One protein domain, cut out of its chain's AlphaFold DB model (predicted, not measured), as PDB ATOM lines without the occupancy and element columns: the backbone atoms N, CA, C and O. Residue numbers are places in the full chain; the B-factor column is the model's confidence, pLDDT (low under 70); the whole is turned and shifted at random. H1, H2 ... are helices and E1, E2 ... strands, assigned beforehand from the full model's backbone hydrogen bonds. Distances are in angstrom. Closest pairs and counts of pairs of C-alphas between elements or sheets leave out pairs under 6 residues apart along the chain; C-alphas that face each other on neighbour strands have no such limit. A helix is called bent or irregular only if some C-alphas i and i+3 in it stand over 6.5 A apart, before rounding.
ATOM      1  N   TYR A  50     148.233 177.184 179.376       37.91
ATOM      2  CA  TYR A  50     149.437 176.927 180.162       37.91
ATOM      3  C   TYR A  50     149.229 175.718 181.066       37.91
ATOM      4  O   TYR A  50     148.216 175.646 181.760       37.91
ATOM      5  N   LEU A  51     150.200 174.812 181.100       46.56
ATOM      6  CA  LEU A  51     150.149 173.611 181.921       46.56
ATOM      7  C   LEU A  51     151.480 173.435 182.638       46.56
ATOM      8  O   LEU A  51     152.517 173.416 181.987       46.56
ATOM      9  N   ALA A  52     151.464 173.319 183.963       39.25
ATOM     10  CA  ALA A  52     152.668 173.040 184.734       39.25
ATOM     11  C   ALA A  52     152.543 171.678 185.417       39.25
ATOM     12  O   ALA A  52     151.603 171.453 186.177       39.25
ATOM     13  N   SER A  53     153.493 170.781 185.161       33.47
ATOM     14  CA  SER A  53     153.577 169.481 185.833       33.47
ATOM     15  C   SER A  53     154.879 169.385 186.616       33.47
ATOM     16  O   SER A  53     155.934 169.692 186.067       33.47
ATOM     17  N   SER A  54     154.807 168.932 187.871       29.12
ATOM     18  CA  SER A  54     155.980 168.471 188.627       29.12
ATOM     19  C   SER A  54     156.401 167.078 188.152       29.12
ATOM     20  O   SER A  54     155.564 166.309 187.672       29.12
ATOM     21  N   GLY A  55     157.700 166.797 188.246       24.64
ATOM     22  CA  GLY A  55     158.410 165.690 187.609       24.64
ATOM     23  C   GLY A  55     157.813 164.298 187.824       24.64
ATOM     24  O   GLY A  55     157.238 163.984 188.867       24.64
ATOM     25  N   GLY A  56     157.991 163.469 186.791       24.86
ATOM     26  CA  GLY A  56     157.363 162.163 186.607       24.86
ATOM     27  C   GLY A  56     156.134 162.259 185.702       24.86
ATOM     28  O   GLY A  56     155.004 162.262 186.191       24.86
ATOM     29  N   MET A  57     156.344 162.322 184.380       26.38
ATOM     30  CA  MET A  57     155.290 162.160 183.365       26.38
ATOM     31  C   MET A  57     154.705 160.739 183.457       26.38
ATOM     32  O   MET A  57     155.045 159.848 182.688       26.38
ATOM     33  N   LYS A  58     153.827 160.495 184.436       24.39
ATOM     34  CA  LYS A  58     152.962 159.314 184.440       24.39
ATOM     35  C   LYS A  58     151.839 159.557 183.423       24.39
ATOM     36  O   LYS A  58     151.180 160.596 183.532       24.39
ATOM     37  N   PRO A  59     151.574 158.624 182.490       25.38
ATOM     38  CA  PRO A  59     150.687 158.834 181.336       25.38
ATOM     39  C   PRO A  59     149.283 159.361 181.696       25.38
ATOM     40  O   PRO A  59     148.682 160.118 180.941       25.38
ATOM     41  N   TYR A  60     148.797 159.060 182.901       23.83
ATOM     42  CA  TYR A  60     147.474 159.456 183.390       23.83
ATOM     43  C   TYR A  60     147.332 160.936 183.797       23.83
ATOM     44  O   TYR A  60     146.232 161.476 183.702       23.83
ATOM     45  N   ARG A  61     148.410 161.627 184.218       22.95
ATOM     46  CA  ARG A  61     148.358 163.085 184.496       22.95
ATOM     47  C   ARG A  61     148.362 163.913 183.207       22.95
ATOM     48  O   ARG A  61     147.856 165.032 183.196       22.95
ATOM     49  N   SER A  62     148.879 163.339 182.122       27.91
ATOM     50  CA  SER A  62     148.970 163.968 180.803       27.91
ATOM     51  C   SER A  62     147.626 164.063 180.086       27.91
ATOM     52  O   SER A  62     147.472 164.943 179.250       27.91
ATOM     53  N   GLY A  63     146.627 163.236 180.422       27.73
ATOM     54  CA  GLY A  63     145.324 163.246 179.744       27.73
ATOM     55  C   GLY A  63     144.711 164.650 179.613       27.73
ATOM     56  O   GLY A  63     144.256 165.021 178.533       27.73
ATOM     57  N   ALA A  64     144.776 165.458 180.683       27.97
ATOM     58  CA  ALA A  64     144.290 166.846 180.720       27.97
ATOM     59  C   ALA A  64     145.008 167.776 179.729       27.97
ATOM     60  O   ALA A  64     144.372 168.645 179.139       27.97
ATOM     61  N   ALA A  65     146.312 167.577 179.524       30.98
ATOM     62  CA  ALA A  65     147.123 168.332 178.569       30.98
ATOM     63  C   ALA A  65     146.915 167.863 177.124       30.98
ATOM     64  O   ALA A  65     147.011 168.647 176.187       30.98
ATOM     65  N   LEU A  66     146.630 166.571 176.960       32.84
ATOM     66  CA  LEU A  66     146.495 165.892 175.676       32.84
ATOM     67  C   LEU A  66     145.132 166.107 175.025       32.84
ATOM     68  O   LEU A  66     145.045 166.159 173.804       32.84
ATOM     69  N   ALA A  67     144.083 166.264 175.829       30.48
ATOM     70  CA  ALA A  67     142.714 166.407 175.353       30.48
ATOM     71  C   ALA A  67     142.179 167.842 175.451       30.48
ATOM     72  O   ALA A  67     141.004 168.057 175.183       30.48
ATOM     73  N   GLN A  68     142.983 168.836 175.844       32.03
ATOM     74  CA  GLN A  68     142.474 170.199 175.993       32.03
ATOM     75  C   GLN A  68     142.100 170.794 174.634       32.03
ATOM     76  O   GLN A  68     142.978 171.039 173.801       32.03
ATOM     77  N   PRO A  69     140.811 171.068 174.382       28.47
ATOM     78  CA  PRO A  69     140.429 171.599 173.101       28.47
ATOM     79  C   PRO A  69     140.730 173.083 173.002       28.47
ATOM     80  O   PRO A  69     140.532 173.864 173.936       28.47
ATOM     81  N   ARG A  70     141.166 173.486 171.813       34.50
ATOM     82  CA  ARG A  70     141.382 174.880 171.450       34.50
ATOM     83  C   ARG A  70     140.049 175.641 171.493       34.50
ATOM     84  O   ARG A  70     139.178 175.435 170.660       34.50
ATOM     85  N   ILE A  71     139.916 176.590 172.417       29.52
ATOM     86  CA  ILE A  71     138.950 177.692 172.290       29.52
ATOM     87  C   ILE A  71     139.735 178.881 171.719       29.52
ATOM     88  O   ILE A  71     140.527 179.513 172.416       29.52
ATOM     89  N   GLU A  72     139.607 179.161 170.422       30.47
ATOM     90  CA  GLU A  72     140.408 180.177 169.707       30.47
ATOM     91  C   GLU A  72     140.250 181.602 170.307       30.47
ATOM     92  O   GLU A  72     139.182 181.969 170.782       30.47
ATOM     93  N   ARG A  73     141.295 182.450 170.314       34.06
ATOM     94  CA  ARG A  73     141.194 183.903 170.647       34.06
ATOM     95  C   ARG A  73     141.799 184.728 169.515       34.06
ATOM     96  O   ARG A  73     142.618 184.244 168.732       34.06
ATOM     97  N   ARG A  74     141.539 186.035 169.591       25.14
ATOM     98  CA  ARG A  74     142.413 187.087 169.066       25.14
ATOM     99  C   ARG A  74     142.739 188.100 170.172       25.14
ATOM    100  O   ARG A  74     141.948 188.305 171.088       25.14
ATOM    101  N   SER A  75     143.938 188.666 170.085       25.42
ATOM    102  CA  SER A  75     144.605 189.614 170.988       25.42
ATOM    103  C   SER A  75     143.732 190.708 171.628       25.42
ATOM    104  O   SER A  75     143.052 191.440 170.913       25.42
ATOM    105  N   GLY A  76     143.907 190.913 172.943       23.20
ATOM    106  CA  GLY A  76     143.629 192.189 173.617       23.20
ATOM    107  C   GLY A  76     142.464 192.208 174.611       23.20
ATOM    108  O   GLY A  76     141.458 192.838 174.333       23.20
ATOM    109  N   SER A  77     142.620 191.601 175.792       22.44
ATOM    110  CA  SER A  77     142.115 192.164 177.058       22.44
ATOM    111  C   SER A  77     142.739 191.431 178.257       22.44
ATOM    112  O   SER A  77     143.181 190.280 178.175       22.44
ATOM    113  N   SER A  78     142.874 192.158 179.357       26.52
ATOM    114  CA  SER A  78     143.477 191.757 180.622       26.52
ATOM    115  C   SER A  78     142.435 191.115 181.545       26.52
ATOM    116  O   SER A  78     141.655 191.832 182.157       26.52
ATOM    117  N   SER A  79     142.434 189.787 181.678       27.94
ATOM    118  CA  SER A  79     141.815 189.082 182.818       27.94
ATOM    119  C   SER A  79     142.537 187.739 183.076       27.94
ATOM    120  O   SER A  79     143.159 187.221 182.134       27.94
ATOM    121  N   PRO A  80     142.587 187.204 184.316       35.62
ATOM    122  CA  PRO A  80     143.387 186.034 184.673       35.62
ATOM    123  C   PRO A  80     142.687 184.717 184.301       35.62
ATOM    124  O   PRO A  80     141.599 184.419 184.772       35.62
ATOM    125  N   TYR A  81     143.395 183.878 183.540       41.25
ATOM    126  CA  TYR A  81     143.008 182.537 183.062       41.25
ATOM    127  C   TYR A  81     142.564 181.525 184.132       41.25
ATOM    128  O   TYR A  81     142.061 180.460 183.788       41.25
ATOM    129  N   LYS A  82     142.768 181.823 185.418       43.19
ATOM    130  CA  LYS A  82     142.363 180.934 186.507       43.19
ATOM    131  C   LYS A  82     140.838 180.866 186.667       43.19
ATOM    132  O   LYS A  82     140.368 179.874 187.187       43.19
ATOM    133  N   GLN A  83     140.107 181.881 186.202       50.16
ATOM    134  CA  GLN A  83     138.665 182.018 186.429       50.16
ATOM    135  C   GLN A  83     137.776 181.221 185.462       50.16
ATOM    136  O   GLN A  83     136.570 181.202 185.670       50.16
ATOM    137  N   ASP A  84     138.331 180.588 184.419       63.47
ATOM    138  CA  ASP A  84     137.500 179.901 183.422       63.47
ATOM    139  C   ASP A  84     137.473 178.375 183.594       63.47
ATOM    140  O   ASP A  84     136.420 177.781 183.415       63.47
ATOM    141  N   VAL A  85     138.573 177.701 183.960       77.88
ATOM    142  CA  VAL A  85     138.578 176.219 184.005       77.88
ATOM    143  C   VAL A  85     137.683 175.678 185.123       77.88
ATOM    144  O   VAL A  85     136.864 174.800 184.869       77.88
ATOM    145  N   ASP A  86     137.798 176.226 186.330       83.94
ATOM    146  CA  ASP A  86     136.967 175.870 187.489       83.94
ATOM    147  C   ASP A  86     135.517 176.357 187.353       83.94
ATOM    148  O   ASP A  86     134.589 175.764 187.900       83.94
ATOM    149  N   ALA A  87     135.301 177.416 186.573       85.38
ATOM    150  CA  ALA A  87     133.975 177.913 186.246       85.38
ATOM    151  C   ALA A  87     133.275 177.140 185.115       85.38
ATOM    152  O   ALA A  87     132.082 177.384 184.887       85.38
ATOM    153  N   LEU A  88     133.992 176.256 184.414       86.25
ATOM    154  CA  LEU A  88     133.502 175.465 183.283       86.25
ATOM    155  C   LEU A  88     133.434 173.967 183.589       86.25
ATOM    156  O   LEU A  88     132.467 173.324 183.174       86.25
ATOM    157  N   PHE A  89     134.401 173.419 184.330       91.44
ATOM    158  CA  PHE A  89     134.539 171.979 184.555       91.44
ATOM    159  C   PHE A  89     134.622 171.590 186.042       91.44
ATOM    160  O   PHE A  89     135.156 172.331 186.862       91.44
ATOM    161  N   CYS A  90     134.111 170.402 186.382       92.50
ATOM    162  CA  CYS A  90     134.344 169.757 187.675       92.50
ATOM    163  C   CYS A  90     135.815 169.310 187.825       92.50
ATOM    164  O   CYS A  90     136.557 169.223 186.846       92.50
ATOM    165  N   GLU A  91     136.206 168.929 189.047       90.38
ATOM    166  CA  GLU A  91     137.456 168.201 189.299       90.38
ATOM    167  C   GLU A  91     137.384 166.772 188.730       90.38
ATOM    168  O   GLU A  91     136.495 166.012 189.130       90.38
ATOM    169  N   PRO A  92     138.304 166.370 187.833       87.75
ATOM    170  CA  PRO A  92     138.262 165.043 187.214       87.75
ATOM    171  C   PRO A  92     138.947 163.951 188.048       87.75
ATOM    172  O   PRO A  92     138.749 162.764 187.800       87.75
ATOM    173  N   PHE A  93     139.772 164.319 189.033       88.56
ATOM    174  CA  PHE A  93     140.580 163.378 189.809       88.56
ATOM    175  C   PHE A  93     140.108 163.305 191.262       88.56
ATOM    176  O   PHE A  93     140.165 164.288 192.001       88.56
ATOM    177  N   LEU A  94     139.694 162.116 191.701       87.62
ATOM    178  CA  LEU A  94     139.172 161.900 193.050       87.62
ATOM    179  C   LEU A  94     140.177 162.317 194.141       87.62
ATOM    180  O   LEU A  94     141.311 161.842 194.162       87.62
ATOM    181  N   GLY A  95     139.742 163.171 195.071       86.50
ATOM    182  CA  GLY A  95     140.521 163.592 196.238       86.50
ATOM    183  C   GLY A  95     141.645 164.587 195.934       86.50
ATOM    184  O   GLY A  95     142.483 164.830 196.801       86.50
ATOM    185  N   THR A  96     141.710 165.143 194.721       85.94
ATOM    186  CA  THR A  96     142.791 166.047 194.297       85.94
ATOM    187  C   THR A  96     142.259 167.196 193.444       85.94
ATOM    188  O   THR A  96     141.096 167.194 193.055       85.94
ATOM    189  N   THR A  97     143.120 168.177 193.157       82.81
ATOM    190  CA  THR A  97     142.816 169.254 192.211       82.81
ATOM    191  C   THR A  97     143.805 169.256 191.055       82.81
ATOM    192  O   THR A  97     145.015 169.110 191.253       82.81
ATOM    193  N   TRP A  98     143.288 169.426 189.840       82.75
ATOM    194  CA  TRP A  98     144.098 169.697 188.647       82.75
ATOM    195  C   TRP A  98     144.421 171.187 188.455       82.75
ATOM    196  O   TRP A  98     145.187 171.546 187.557       82.75
ATOM    197  N   LEU A  99     143.851 172.068 189.283       83.06
ATOM    198  CA  LEU A  99     144.058 173.506 189.189       83.06
ATOM    199  C   LEU A  99     145.396 173.894 189.814       83.06
ATOM    200  O   LEU A  99     145.750 173.471 190.915       83.06
ATOM    201  N   LEU A 100     146.122 174.786 189.141       77.88
ATOM    202  CA  LEU A 100     147.347 175.333 189.707       77.88
ATOM    203  C   LEU A 100     147.043 176.217 190.934       77.88
ATOM    204  O   LEU A 100     146.096 177.025 190.907       77.88
ATOM    205  N   PRO A 101     147.856 176.129 192.006       72.56
ATOM    206  CA  PRO A 101     147.754 177.023 193.156       72.56
ATOM    207  C   PRO A 101     147.771 178.503 192.735       72.56
ATOM    208  O   PRO A 101     148.477 178.898 191.810       72.56
ATOM    209  N   SER A 102     146.939 179.338 193.365       64.25
ATOM    210  CA  SER A 102     146.832 180.766 193.011       64.25
ATOM    211  C   SER A 102     147.936 181.602 193.648       64.25
ATOM    212  O   SER A 102     148.299 181.403 194.808       64.25
ATOM    213  N   GLY A 103     148.371 182.632 192.921       62.91
ATOM    214  CA  GLY A 103     149.236 183.688 193.445       62.91
ATOM    215  C   GLY A 103     150.656 183.210 193.751       62.91
ATOM    216  O   GLY A 103     151.211 182.385 193.035       62.91
ATOM    217  N   TRP A 104     151.225 183.733 194.837       54.84
ATOM    218  CA  TRP A 104     152.609 183.519 195.288       54.84
ATOM    219  C   TRP A 104     152.932 182.074 195.705       54.84
ATOM    220  O   TRP A 104     154.076 181.767 196.022       54.84
ATOM    221  N   SER A 105     151.926 181.195 195.746       62.88
ATOM    222  CA  SER A 105     152.081 179.795 196.150       62.88
ATOM    223  C   SER A 105     152.661 178.902 195.049       62.88
ATOM    224  O   SER A 105     153.152 177.817 195.353       62.88
ATOM    225  N   PHE A 106     152.637 179.350 193.788       70.44
ATOM    226  CA  PHE A 106     153.265 178.636 192.681       70.44
ATOM    227  C   PHE A 106     154.637 179.255 192.350       70.44
ATOM    228  O   PHE A 106     154.698 180.446 192.038       70.44
ATOM    229  N   PRO A 107     155.740 178.480 192.401       65.81
ATOM    230  CA  PRO A 107     157.100 179.023 192.351       65.81
ATOM    231  C   PRO A 107     157.503 179.598 190.985       65.81
ATOM    232  O   PRO A 107     158.417 180.412 190.924       65.81
ATOM    233  N   LEU A 108     156.821 179.219 189.898       69.50
ATOM    234  CA  LEU A 108     157.112 179.683 188.533       69.50
ATOM    235  C   LEU A 108     156.129 180.784 188.104       69.50
ATOM    236  O   LEU A 108     155.522 180.695 187.041       69.50
ATOM    237  N   GLY A 109     155.875 181.758 188.986       66.69
ATOM    238  CA  GLY A 109     154.893 182.829 188.776       66.69
ATOM    239  C   GLY A 109     155.007 183.534 187.412       66.69
ATOM    240  O   GLY A 109     155.991 183.397 186.699       66.69
ATOM    241  N   HIS A 110     153.989 184.319 187.042       72.81
ATOM    242  CA  HIS A 110     153.943 185.031 185.753       72.81
ATOM    243  C   HIS A 110     153.914 184.130 184.505       72.81
ATOM    244  O   HIS A 110     154.477 184.466 183.470       72.81
ATOM    245  N   LEU A 111     153.147 183.033 184.550       76.25
ATOM    246  CA  LEU A 111     152.975 182.101 183.420       76.25
ATOM    247  C   LEU A 111     152.692 182.780 182.066       76.25
ATOM    248  O   LEU A 111     153.096 182.283 181.024       76.25
ATOM    249  N   ARG A 112     152.022 183.937 182.058       71.25
ATOM    250  CA  ARG A 112     151.690 184.677 180.830       71.25
ATOM    251  C   ARG A 112     152.894 185.288 180.113       71.25
ATOM    252  O   ARG A 112     152.767 185.596 178.929       71.25
ATOM    253  N   ASP A 113     154.000 185.474 180.817       82.69
ATOM    254  CA  ASP A 113     155.166 186.195 180.312       82.69
ATOM    255  C   ASP A 113     156.065 185.286 179.465       82.69
ATOM    256  O   ASP A 113     156.875 185.782 178.687       82.69
ATOM    257  N   TYR A 114     155.876 183.963 179.547       84.62
ATOM    258  CA  TYR A 114     156.577 183.018 178.685       84.62
ATOM    259  C   TYR A 114     156.055 183.083 177.248       84.62
ATOM    260  O   TYR A 114     154.843 182.991 177.004       84.62
ATOM    261  N   ASP A 115     156.969 183.199 176.289       86.69
ATOM    262  CA  ASP A 115     156.721 183.314 174.852       86.69
ATOM    263  C   ASP A 115     157.861 182.682 174.030       86.69
ATOM    264  O   ASP A 115     158.741 182.024 174.578       86.69
ATOM    265  N   ILE A 116     157.832 182.835 172.706       86.75
ATOM    266  CA  ILE A 116     158.831 182.250 171.797       86.75
ATOM    267  C   ILE A 116     160.277 182.703 172.087       86.75
ATOM    268  O   ILE A 116     161.224 182.010 171.727       86.75
ATOM    269  N   GLY A 117     160.471 183.855 172.736       89.75
ATOM    270  CA  GLY A 117     161.781 184.410 173.081       89.75
ATOM    271  C   GLY A 117     162.286 184.017 174.472       89.75
ATOM    272  O   GLY A 117     163.397 184.406 174.840       89.75
ATOM    273  N   SER A 118     161.504 183.275 175.262       90.94
ATOM    274  CA  SER A 118     161.916 182.838 176.598       90.94
ATOM    275  C   SER A 118     163.135 181.922 176.519       90.94
ATOM    276  O   SER A 118     163.094 180.876 175.870       90.94
ATOM    277  N   LYS A 119     164.220 182.293 177.206       92.12
ATOM    278  CA  LYS A 119     165.484 181.531 177.220       92.12
ATOM    279  C   LYS A 119     165.312 180.139 177.822       92.12
ATOM    280  O   LYS A 119     166.101 179.246 177.549       92.12
ATOM    281  N   GLU A 120     164.276 179.980 178.634       90.00
ATOM    282  CA  GLU A 120     163.895 178.746 179.295       90.00
ATOM    283  C   GLU A 120     163.158 177.771 178.362       90.00
ATOM    284  O   GLU A 120     162.841 176.657 178.785       90.00
ATOM    285  N   SER A 121     162.842 178.173 177.119       92.12
ATOM    286  CA  SER A 121     162.196 177.272 176.165       92.12
ATOM    287  C   SER A 121     163.153 176.177 175.701       92.12
ATOM    288  O   SER A 121     164.335 176.445 175.485       92.12
ATOM    289  N   LEU A 122     162.642 174.958 175.492       92.81
ATOM    290  CA  LEU A 122     163.418 173.855 174.911       92.81
ATOM    291  C   LEU A 122     164.143 174.303 173.634       92.81
ATOM    292  O   LEU A 122     165.354 174.113 173.519       92.81
ATOM    293  N   GLY A 123     163.431 174.954 172.710       94.31
ATOM    294  CA  GLY A 123     164.019 175.410 171.458       94.31
ATOM    295  C   GLY A 123     165.151 176.422 171.648       94.31
ATOM    296  O   GLY A 123     166.185 176.319 170.990       94.31
ATOM    297  N   ASN A 124     165.009 177.376 172.572       94.25
ATOM    298  CA  ASN A 124     166.046 178.380 172.826       94.25
ATOM    299  C   ASN A 124     167.238 177.811 173.600       94.25
ATOM    300  O   ASN A 124     168.372 178.199 173.325       94.25
ATOM    301  N   MET A 125     167.012 176.860 174.510       93.12
ATOM    302  CA  MET A 125     168.092 176.135 175.186       93.12
ATOM    303  C   MET A 125     168.929 175.312 174.199       93.12
ATOM    304  O   MET A 125     170.152 175.285 174.324       93.12
ATOM    305  N   LEU A 126     168.300 174.695 173.192       93.31
ATOM    306  CA  LEU A 126     168.999 173.983 172.116       93.31
ATOM    307  C   LEU A 126     169.806 174.941 171.232       93.31
ATOM    308  O   LEU A 126     170.996 174.732 171.023       93.31
ATOM    309  N   LYS A 127     169.204 176.051 170.787       93.75
ATOM    310  CA  LYS A 127     169.901 177.085 169.994       93.75
ATOM    311  C   LYS A 127     171.102 177.691 170.721       93.75
ATOM    312  O   LYS A 127     172.096 178.042 170.092       93.75
ATOM    313  N   ALA A 128     170.995 177.850 172.038       92.31
ATOM    314  CA  ALA A 128     172.050 178.400 172.878       92.31
ATOM    315  C   ALA A 128     173.096 177.356 173.311       92.31
ATOM    316  O   ALA A 128     173.987 177.699 174.086       92.31
ATOM    317  N   ASN A 129     172.996 176.103 172.844       90.25
ATOM    318  CA  ASN A 129     173.842 174.981 173.262       90.25
ATOM    319  C   ASN A 129     173.855 174.759 174.788       90.25
ATOM    320  O   ASN A 129     174.847 174.298 175.350       90.25
ATOM    321  N   VAL A 130     172.759 175.094 175.477       90.00
ATOM    322  CA  VAL A 130     172.536 174.736 176.892       90.00
ATOM    323  C   VAL A 130     172.149 173.261 177.001       90.00
ATOM    324  O   VAL A 130     172.519 172.585 177.959       90.00
ATOM    325  N   ILE A 131     171.422 172.771 175.998       90.12
ATOM    326  CA  ILE A 131     171.151 171.357 175.759       90.12
ATOM    327  C   ILE A 131     171.853 170.991 174.454       90.12
ATOM    328  O   ILE A 131     171.769 171.736 173.478       90.12
ATOM    329  N   SER A 132     172.530 169.850 174.431       88.00
ATOM    330  CA  SER A 132     173.157 169.304 173.227       88.00
ATOM    331  C   SER A 132     172.918 167.802 173.133       88.00
ATOM    332  O   SER A 132     172.695 167.142 174.146       88.00
ATOM    333  N   VAL A 133     172.927 167.266 171.912       86.31
ATOM    334  CA  VAL A 133     172.817 165.824 171.663       86.31
ATOM    335  C   VAL A 133     174.221 165.253 171.495       86.31
ATOM    336  O   VAL A 133     174.948 165.648 170.581       86.31
ATOM    337  N   GLY A 134     174.600 164.352 172.399       81.69
ATOM    338  CA  GLY A 134     175.900 163.692 172.406       81.69
ATOM    339  C   GLY A 134     176.061 162.652 171.295       81.69
ATOM    340  O   GLY A 134     175.128 162.318 170.560       81.69
ATOM    341  N   ALA A 135     177.273 162.100 171.184       78.75
ATOM    342  CA  ALA A 135     177.588 161.041 170.219       78.75
ATOM    343  C   ALA A 135     176.809 159.734 170.472       78.75
ATOM    344  O   ALA A 135     176.645 158.930 169.559       78.75
ATOM    345  N   ASP A 136     176.307 159.537 171.692       77.69
ATOM    346  CA  ASP A 136     175.437 158.429 172.094       77.69
ATOM    347  C   ASP A 136     173.968 158.617 171.664       77.69
ATOM    348  O   ASP A 136     173.130 157.757 171.936       77.69
ATOM    349  N   GLY A 137     173.644 159.730 170.993       80.44
ATOM    350  CA  GLY A 137     172.287 160.050 170.549       80.44
ATOM    351  C   GLY A 137     171.357 160.474 171.688       80.44
ATOM    352  O   GLY A 137     170.136 160.395 171.546       80.44
ATOM    353  N   ASN A 138     171.906 160.891 172.832       84.12
ATOM    354  CA  ASN A 138     171.125 161.366 173.970       84.12
ATOM    355  C   ASN A 138     171.282 162.876 174.134       84.12
ATOM    356  O   ASN A 138     172.383 163.411 174.023       84.12
ATOM    357  N   ALA A 139     170.178 163.566 174.434       87.94
ATOM    358  CA  ALA A 139     170.249 164.962 174.834       87.94
ATOM    359  C   ALA A 139     170.751 165.062 176.282       87.94
ATOM    360  O   ALA A 139     170.250 164.374 177.176       87.94
ATOM    361  N   SER A 140     171.708 165.952 176.519       88.25
ATOM    362  CA  SER A 140     172.280 166.246 177.831       88.25
ATOM    363  C   SER A 140     172.397 167.750 178.057       88.25
ATOM    364  O   SER A 140     172.514 168.538 177.117       88.25
ATOM    365  N   TRP A 141     172.383 168.148 179.328       87.31
ATOM    366  CA  TRP A 141     172.737 169.504 179.741       87.31
ATOM    367  C   TRP A 141     174.238 169.712 179.541       87.31
ATOM    368  O   TRP A 141     175.019 168.860 179.951       87.31
ATOM    369  N   SER A 142     174.642 170.824 178.937       80.94
ATOM    370  CA  SER A 142     176.060 171.161 178.783       80.94
ATOM    371  C   SER A 142     176.715 171.367 180.163       80.94
ATOM    372  O   SER A 142     176.111 172.004 181.026       80.94
ATOM    373  N   ASP A 143     177.926 170.822 180.364       63.06
ATOM    374  CA  ASP A 143     178.655 170.626 181.643       63.06
ATOM    375  C   ASP A 143     179.078 171.913 182.404       63.06
ATOM    376  O   ASP A 143     180.224 172.102 182.808       63.06
ATOM    377  N   GLY A 144     178.135 172.819 182.657       55.12
ATOM    378  CA  GLY A 144     178.316 174.058 183.415       55.12
ATOM    379  C   GLY A 144     177.739 174.016 184.833       55.12
ATOM    380  O   GLY A 144     177.053 174.957 185.216       55.12
ATOM    381  N   GLY A 145     178.001 172.940 185.586       47.47
ATOM    382  CA  GLY A 145     177.916 172.864 187.056       47.47
ATOM    383  C   GLY A 145     176.518 172.784 187.686       47.47
ATOM    384  O   GLY A 145     175.826 173.791 187.749       47.47
ATOM    385  N   ASP A 146     176.149 171.609 188.222       52.38
ATOM    386  CA  ASP A 146     175.143 171.309 189.277       52.38
ATOM    387  C   ASP A 146     173.759 171.999 189.274       52.38
ATOM    388  O   ASP A 146     172.924 171.749 190.145       52.38
ATOM    389  N   ARG A 147     173.444 172.834 188.290       61.34
ATOM    390  CA  ARG A 147     172.240 173.660 188.240       61.34
ATOM    391  C   ARG A 147     171.474 173.367 186.968       61.34
ATOM    392  O   ARG A 147     171.338 174.207 186.083       61.34
ATOM    393  N   ARG A 148     170.922 172.152 186.923       72.69
ATOM    394  CA  ARG A 148     169.800 171.851 186.027       72.69
ATOM    395  C   ARG A 148     168.720 172.908 186.261       72.69
ATOM    396  O   ARG A 148     168.429 173.206 187.426       72.69
ATOM    397  N   PRO A 149     168.131 173.484 185.202       77.94
ATOM    398  CA  PRO A 149     167.089 174.467 185.396       77.94
ATOM    399  C   PRO A 149     165.933 173.803 186.160       77.94
ATOM    400  O   PRO A 149     165.582 172.651 185.885       77.94
ATOM    401  N   PRO A 150     165.344 174.497 187.148       80.19
ATOM    402  CA  PRO A 150     164.280 173.925 187.967       80.19
ATOM    403  C   PRO A 150     163.022 173.613 187.149       80.19
ATOM    404  O   PRO A 150     162.163 172.871 187.616       80.19
ATOM    405  N   PHE A 151     162.918 174.159 185.936       85.12
ATOM    406  CA  PHE A 151     161.857 173.882 184.985       85.12
ATOM    407  C   PHE A 151     162.355 174.012 183.543       85.12
ATOM    408  O   PHE A 151     163.333 174.709 183.278       85.12
ATOM    409  N   VAL A 152     161.634 173.391 182.613       88.94
ATOM    410  CA  VAL A 152     161.777 173.624 181.170       88.94
ATOM    411  C   VAL A 152     160.457 174.148 180.635       88.94
ATOM    412  O   VAL A 152     159.392 173.618 180.957       88.94
ATOM    413  N   TYR A 153     160.523 175.196 179.824       90.69
ATOM    414  CA  TYR A 153     159.363 175.738 179.141       90.69
ATOM    415  C   TYR A 153     159.218 175.097 177.746       90.69
ATOM    416  O   TYR A 153     160.174 174.965 176.990       90.69
ATOM    417  N   LEU A 154     158.015 174.654 177.401       92.50
ATOM    418  CA  LEU A 154     157.683 174.010 176.135       92.50
ATOM    419  C   LEU A 154     156.769 174.953 175.357       92.50
ATOM    420  O   LEU A 154     155.588 175.100 175.681       92.50
ATOM    421  N   HIS A 155     157.331 175.610 174.344       90.69
ATOM    422  CA  HIS A 155     156.595 176.510 173.468       90.69
ATOM    423  C   HIS A 155     156.029 175.729 172.274       90.69
ATOM    424  O   HIS A 155     156.688 175.572 171.255       90.69
ATOM    425  N   LEU A 156     154.804 175.222 172.416       88.06
ATOM    426  CA  LEU A 156     154.108 174.387 171.425       88.06
ATOM    427  C   LEU A 156     152.824 175.069 170.918       88.06
ATOM    428  O   LEU A 156     151.812 174.417 170.653       88.06
ATOM    429  N   GLU A 157     152.825 176.398 170.869       82.81
ATOM    430  CA  GLU A 157     151.774 177.208 170.248       82.81
ATOM    431  C   GLU A 157     152.013 177.301 168.734       82.81
ATOM    432  O   GLU A 157     153.159 177.286 168.290       82.81
ATOM    433  N   GLY A 158     150.950 177.384 167.929       70.06
ATOM    434  CA  GLY A 158     151.034 177.414 166.469       70.06
ATOM    435  C   GLY A 158     152.070 178.411 165.934       70.06
ATOM    436  O   GLY A 158     152.085 179.579 166.321       70.06
ATOM    437  N   GLY A 159     152.927 177.943 165.020       68.62
ATOM    438  CA  GLY A 159     154.051 178.726 164.488       68.62
ATOM    439  C   GLY A 159     155.352 178.633 165.299       68.62
ATOM    440  O   GLY A 159     156.256 179.429 165.062       68.62
ATOM    441  N   TYR A 160     155.450 177.680 166.232       77.06
ATOM    442  CA  TYR A 160     156.672 177.361 166.975       77.06
ATOM    443  C   TYR A 160     157.864 176.983 166.072       77.06
ATOM    444  O   TYR A 160     157.704 176.488 164.948       77.06
ATOM    445  N   ASP A 161     159.075 177.249 166.569       85.50
ATOM    446  CA  ASP A 161     160.330 177.097 165.830       85.50
ATOM    447  C   ASP A 161     160.690 175.626 165.572       85.50
ATOM    448  O   ASP A 161     160.219 174.718 166.258       85.50
ATOM    449  N   PHE A 162     161.585 175.386 164.608       88.50
ATOM    450  CA  PHE A 162     162.176 174.070 164.369       88.50
ATOM    451  C   PHE A 162     162.687 173.394 165.650       88.50
ATOM    452  O   PHE A 162     162.387 172.230 165.881       88.50
ATOM    453  N   HIS A 163     163.411 174.107 166.513       92.81
ATOM    454  CA  HIS A 163     164.002 173.489 167.703       92.81
ATOM    455  C   HIS A 163     162.947 173.122 168.754       92.81
ATOM    456  O   HIS A 163     163.103 172.127 169.455       92.81
ATOM    457  N   ASP A 164     161.843 173.869 168.838       91.75
ATOM    458  CA  ASP A 164     160.723 173.511 169.713       91.75
ATOM    459  C   ASP A 164     160.015 172.226 169.221       91.75
ATOM    460  O   ASP A 164     159.513 171.448 170.035       91.75
ATOM    461  N   LYS A 165     160.044 171.932 167.906       89.62
ATOM    462  CA  LYS A 165     159.538 170.668 167.320       89.62
ATOM    463  C   LYS A 165     160.302 169.432 167.766       89.62
ATOM    464  O   LYS A 165     159.725 168.344 167.765       89.62
ATOM    465  N   LEU A 166     161.546 169.589 168.212       93.50
ATOM    466  CA  LEU A 166     162.344 168.482 168.737       93.50
ATOM    467  C   LEU A 166     161.787 167.924 170.055       93.50
ATOM    468  O   LEU A 166     162.206 166.853 170.483       93.50
ATOM    469  N   PHE A 167     160.762 168.565 170.639       93.38
ATOM    470  CA  PHE A 167     159.899 167.949 171.647       93.38
ATOM    471  C   PHE A 167     159.442 166.541 171.232       93.38
ATOM    472  O   PHE A 167     159.431 165.654 172.071       93.38
ATOM    473  N   TYR A 168     159.128 166.280 169.963       92.75
ATOM    474  CA  TYR A 168     158.662 164.956 169.521       92.75
ATOM    475  C   TYR A 168     159.789 163.927 169.283       92.75
ATOM    476  O   TYR A 168     159.542 162.875 168.702       92.75
ATOM    477  N   CYS A 169     161.022 164.194 169.723       93.56
ATOM    478  CA  CYS A 169     162.148 163.271 169.580       93.56
ATOM    479  C   CYS A 169     162.478 162.542 170.889       93.56
ATOM    480  O   CYS A 169     162.582 163.168 171.945       93.56
ATOM    481  N   ASP A 170     162.741 161.232 170.811       91.81
ATOM    482  CA  ASP A 170     163.060 160.376 171.970       91.81
ATOM    483  C   ASP A 170     164.252 160.883 172.794       91.81
ATOM    484  O   ASP A 170     164.258 160.808 174.025       91.81
ATOM    485  N   GLU A 171     165.287 161.403 172.133       91.12
ATOM    486  CA  GLU A 171     166.472 161.964 172.792       91.12
ATOM    487  C   GLU A 171     166.120 163.149 173.706       91.12
ATOM    488  O   GLU A 171     166.597 163.213 174.839       91.12
ATOM    489  N   HIS A 172     165.203 164.016 173.271       92.06
ATOM    490  CA  HIS A 172     164.737 165.161 174.048       92.06
ATOM    491  C   HIS A 172     163.695 164.743 175.091       92.06
ATOM    492  O   HIS A 172     163.754 165.217 176.223       92.06
ATOM    493  N   GLN A 173     162.789 163.810 174.777       91.38
ATOM    494  CA  GLN A 173     161.820 163.283 175.749       91.38
ATOM    495  C   GLN A 173     162.504 162.644 176.965       91.38
ATOM    496  O   GLN A 173     162.079 162.869 178.099       91.38
ATOM    497  N   ARG A 174     163.614 161.923 176.763       87.88
ATOM    498  CA  ARG A 174     164.410 161.354 177.866       87.88
ATOM    499  C   ARG A 174     165.012 162.426 178.775       87.88
ATOM    500  O   ARG A 174     164.967 162.274 179.996       87.88
ATOM    501  N   LEU A 175     165.514 163.526 178.209       87.81
ATOM    502  CA  LEU A 175     165.988 164.676 178.986       87.81
ATOM    503  C   LEU A 175     164.837 165.337 179.762       87.81
ATOM    504  O   LEU A 175     164.963 165.586 180.963       87.81
ATOM    505  N   LEU A 176     163.709 165.592 179.093       89.50
ATOM    506  CA  LEU A 176     162.529 166.237 179.679       89.50
ATOM    507  C   LEU A 176     161.914 165.408 180.811       89.50
ATOM    508  O   LEU A 176     161.457 165.978 181.799       89.50
ATOM    509  N   HIS A 177     161.962 164.077 180.721       84.88
ATOM    510  CA  HIS A 177     161.537 163.180 181.799       84.88
ATOM    511  C   HIS A 177     162.321 163.419 183.104       84.88
ATOM    512  O   HIS A 177     161.778 163.246 184.196       84.88
ATOM    513  N   GLY A 178     163.585 163.845 183.006       79.19
ATOM    514  CA  GLY A 178     164.433 164.186 184.150       79.19
ATOM    515  C   GLY A 178     164.240 165.601 184.707       79.19
ATOM    516  O   GLY A 178     164.859 165.931 185.722       79.19
ATOM    517  N   ALA A 179     163.425 166.451 184.072       82.44
ATOM    518  CA  ALA A 179     163.194 167.821 184.521       82.44
ATOM    519  C   ALA A 179     162.243 167.861 185.739       82.44
ATOM    520  O   ALA A 179     161.195 167.206 185.723       82.44
ATOM    521  N   PRO A 180     162.537 168.660 186.787       80.62
ATOM    522  CA  PRO A 180     161.661 168.754 187.957       80.62
ATOM    523  C   PRO A 180     160.296 169.370 187.647       80.62
ATOM    524  O   PRO A 180     159.313 169.022 188.299       80.62
ATOM    525  N   TRP A 181     160.231 170.272 186.667       83.44
ATOM    526  CA  TRP A 181     158.995 170.895 186.212       83.44
ATOM    527  C   TRP A 181     158.999 171.086 184.697       83.44
ATOM    528  O   TRP A 181     159.993 171.517 184.114       83.44
ATOM    529  N   LEU A 182     157.859 170.829 184.068       87.62
ATOM    530  CA  LEU A 182     157.606 171.195 182.677       87.62
ATOM    531  C   LEU A 182     156.482 172.220 182.649       87.62
ATOM    532  O   LEU A 182     155.402 171.956 183.179       87.62
ATOM    533  N   LEU A 183     156.738 173.373 182.035       87.50
ATOM    534  CA  LEU A 183     155.728 174.384 181.752       87.50
ATOM    535  C   LEU A 183     155.418 174.363 180.262       87.50
ATOM    536  O   LEU A 183     156.240 174.769 179.458       87.50
ATOM    537  N   MET A 184     154.227 173.937 179.881       88.12
ATOM    538  CA  MET A 184     153.808 173.866 178.490       88.12
ATOM    539  C   MET A 184     152.868 175.008 178.146       88.12
ATOM    540  O   MET A 184     151.954 175.310 178.908       88.12
ATOM    541  N   LYS A 185     153.079 175.615 176.980       85.75
ATOM    542  CA  LYS A 185     152.189 176.597 176.365       85.75
ATOM    543  C   LYS A 185     151.801 176.085 174.982       85.75
ATOM    544  O   LYS A 185     152.661 176.013 174.110       85.75
ATOM    545  N   THR A 186     150.537 175.716 174.786       84.62
ATOM    546  CA  THR A 186     150.061 175.149 173.513       84.62
ATOM    547  C   THR A 186     148.634 175.567 173.163       84.62
ATOM    548  O   THR A 186     147.833 175.909 174.037       84.62
ATOM    549  N   ASP A 187     148.321 175.555 171.869       80.25
ATOM    550  CA  ASP A 187     146.980 175.727 171.307       80.25
ATOM    551  C   ASP A 187     146.604 174.603 170.315       80.25
ATOM    552  O   ASP A 187     145.644 174.749 169.553       80.25
ATOM    553  N   SER A 188     147.362 173.500 170.320       83.81
ATOM    554  CA  SER A 188     147.274 172.401 169.353       83.81
ATOM    555  C   SER A 188     146.916 171.072 170.021       83.81
ATOM    556  O   SER A 188     147.290 170.815 171.161       83.81
ATOM    557  N   TYR A 189     146.227 170.191 169.290       91.44
ATOM    558  CA  TYR A 189     146.012 168.806 169.709       91.44
ATOM    559  C   TYR A 189     147.287 167.989 169.452       91.44
ATOM    560  O   TYR A 189     147.641 167.742 168.301       91.44
TER     561      TYR A 189
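Overview. This is residues 50 to 189 of the 449 residues of a protein of Triticum turgidum subsp. durum (UniProt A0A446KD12). What does the model look like at first sight? A small sheet of three strands, E1, E5 and E4, lies in the middle with the short helix H1 over its E1 side; beyond E4, the short helices H3, H4 and H5 and the hairpin of E2 and E3 gather at one end of the longest axis. At the other end residues 67 to 97 swing out in a wide, loose loop that holds the small helix H2, and of this loop residues 73 to 79 stick out free. What is it made of, and how large is it? The printed part has 140 residues with five named helices and five named strands in the order E1 H1 H2 H3 E2 E3 E4 H4 H5 E5, of class mixed, helices and strands, with 58 residues, under half, in named elements. The larger sheet, in the order E1, E5, E4, is mixed and the sheet of E2 and E3 antiparallel; the whole is compact, with a radius of gyration of the C-alphas of 16.0 A and spans of 49 by 36 by 29 A.

Arrangement. How do the strands of the larger sheet pair? E1, residues 50 to 54, is an edge strand antiparallel to the inner strand E5, residues 181 to 186, at 161 degrees, with N 51 and O 184 2.9 A apart, within hydrogen-bond range. E5 is parallel to the other edge strand, E4, residues 152 to 156, at 15 degrees, with N 154 and O 183 2.7 A apart. E4, the helices H4, residues 162 to 168, and H5, residues 170 to 177, and E5 form a strand-helix-strand unit, two parallel neighbour strands with helices between, whose crossover is right-handed. Which helices are on this sheet? H1, residues 59 to 66, is on it at a height over the sheet of 10.1 A, and its closest C-alphas to E1 are those of Ala 65 and Leu 51, 6.9 A apart. H1 lies over E1, with 4 of its 8 C-alphas falling on E1 and 2 on E5, only just short of lying over E5 too, and runs along the strands at 2 degrees to E1 on the local plane. H3, residues 122 to 127, and H4 only graze the sheet, while H5 and H2, residues 82 to 88, are not on it, and H2 is apart from each other named element. What meets beyond E4? H3 and H4 touch, their closest C-alphas being those of Gly 123 and Asp 164, 4.2 A apart, at a steep tilt of 45 degrees, opposite ways. E2, residues 131 to 133, and E3, residues 139 to 141, form a hairpin, antiparallel at 144 degrees, with N 140 and O 132 2.8 A apart. The closest C-alphas of E3 and H5 are those of Ala 139 and Glu 171, 5.2 A apart. How do the helix backbones run? Every O i to N i+4 pair is within hydrogen-bond range in H3, against 3 of 4 in H5, 1 of 4 in H1, 1 of 3 in H2 and 0 of 3 in H4. Of the O i to N i+3 pairs, 3 of 5 are within range in H1, 2 of 4 in H2 and 4 of 4 in H4.

Along the chain. Where do the strands run? E1 begins at C-alpha 50, (149.437, 176.927, 180.162), and is 13.6 A long; E4 is 12.4 A long, and E2 and E3 7.1 A each. E5 is 16.1 A long and ends at C-alpha 186, (150.061, 175.149, 173.513). How long are the helices? H1 is 10.0 A long, H2 10.9 A, H3 8.8 A, H4 11.0 A and H5 10.3 A. H1 and H2 are only just irregular: C-alphas 61 and 64 are 6.7 A apart, and C-alphas 82 and 85 are 6.54 A apart.

Size, cuts and confidence. How far does it reach? The two C-alphas farthest apart are those of Ala 87 and Ala 135, at 49.4 A. The printed part has no cut, and the links H1 to H2, 15 residues, and H2 to H3, 33 residues, are long. Where is confidence low? The mean pLDDT of the printed part is 70.2, and 48 residues are under 70: residues 50 to 84, 102 to 105, 107 to 109, 143 to 147 and 159.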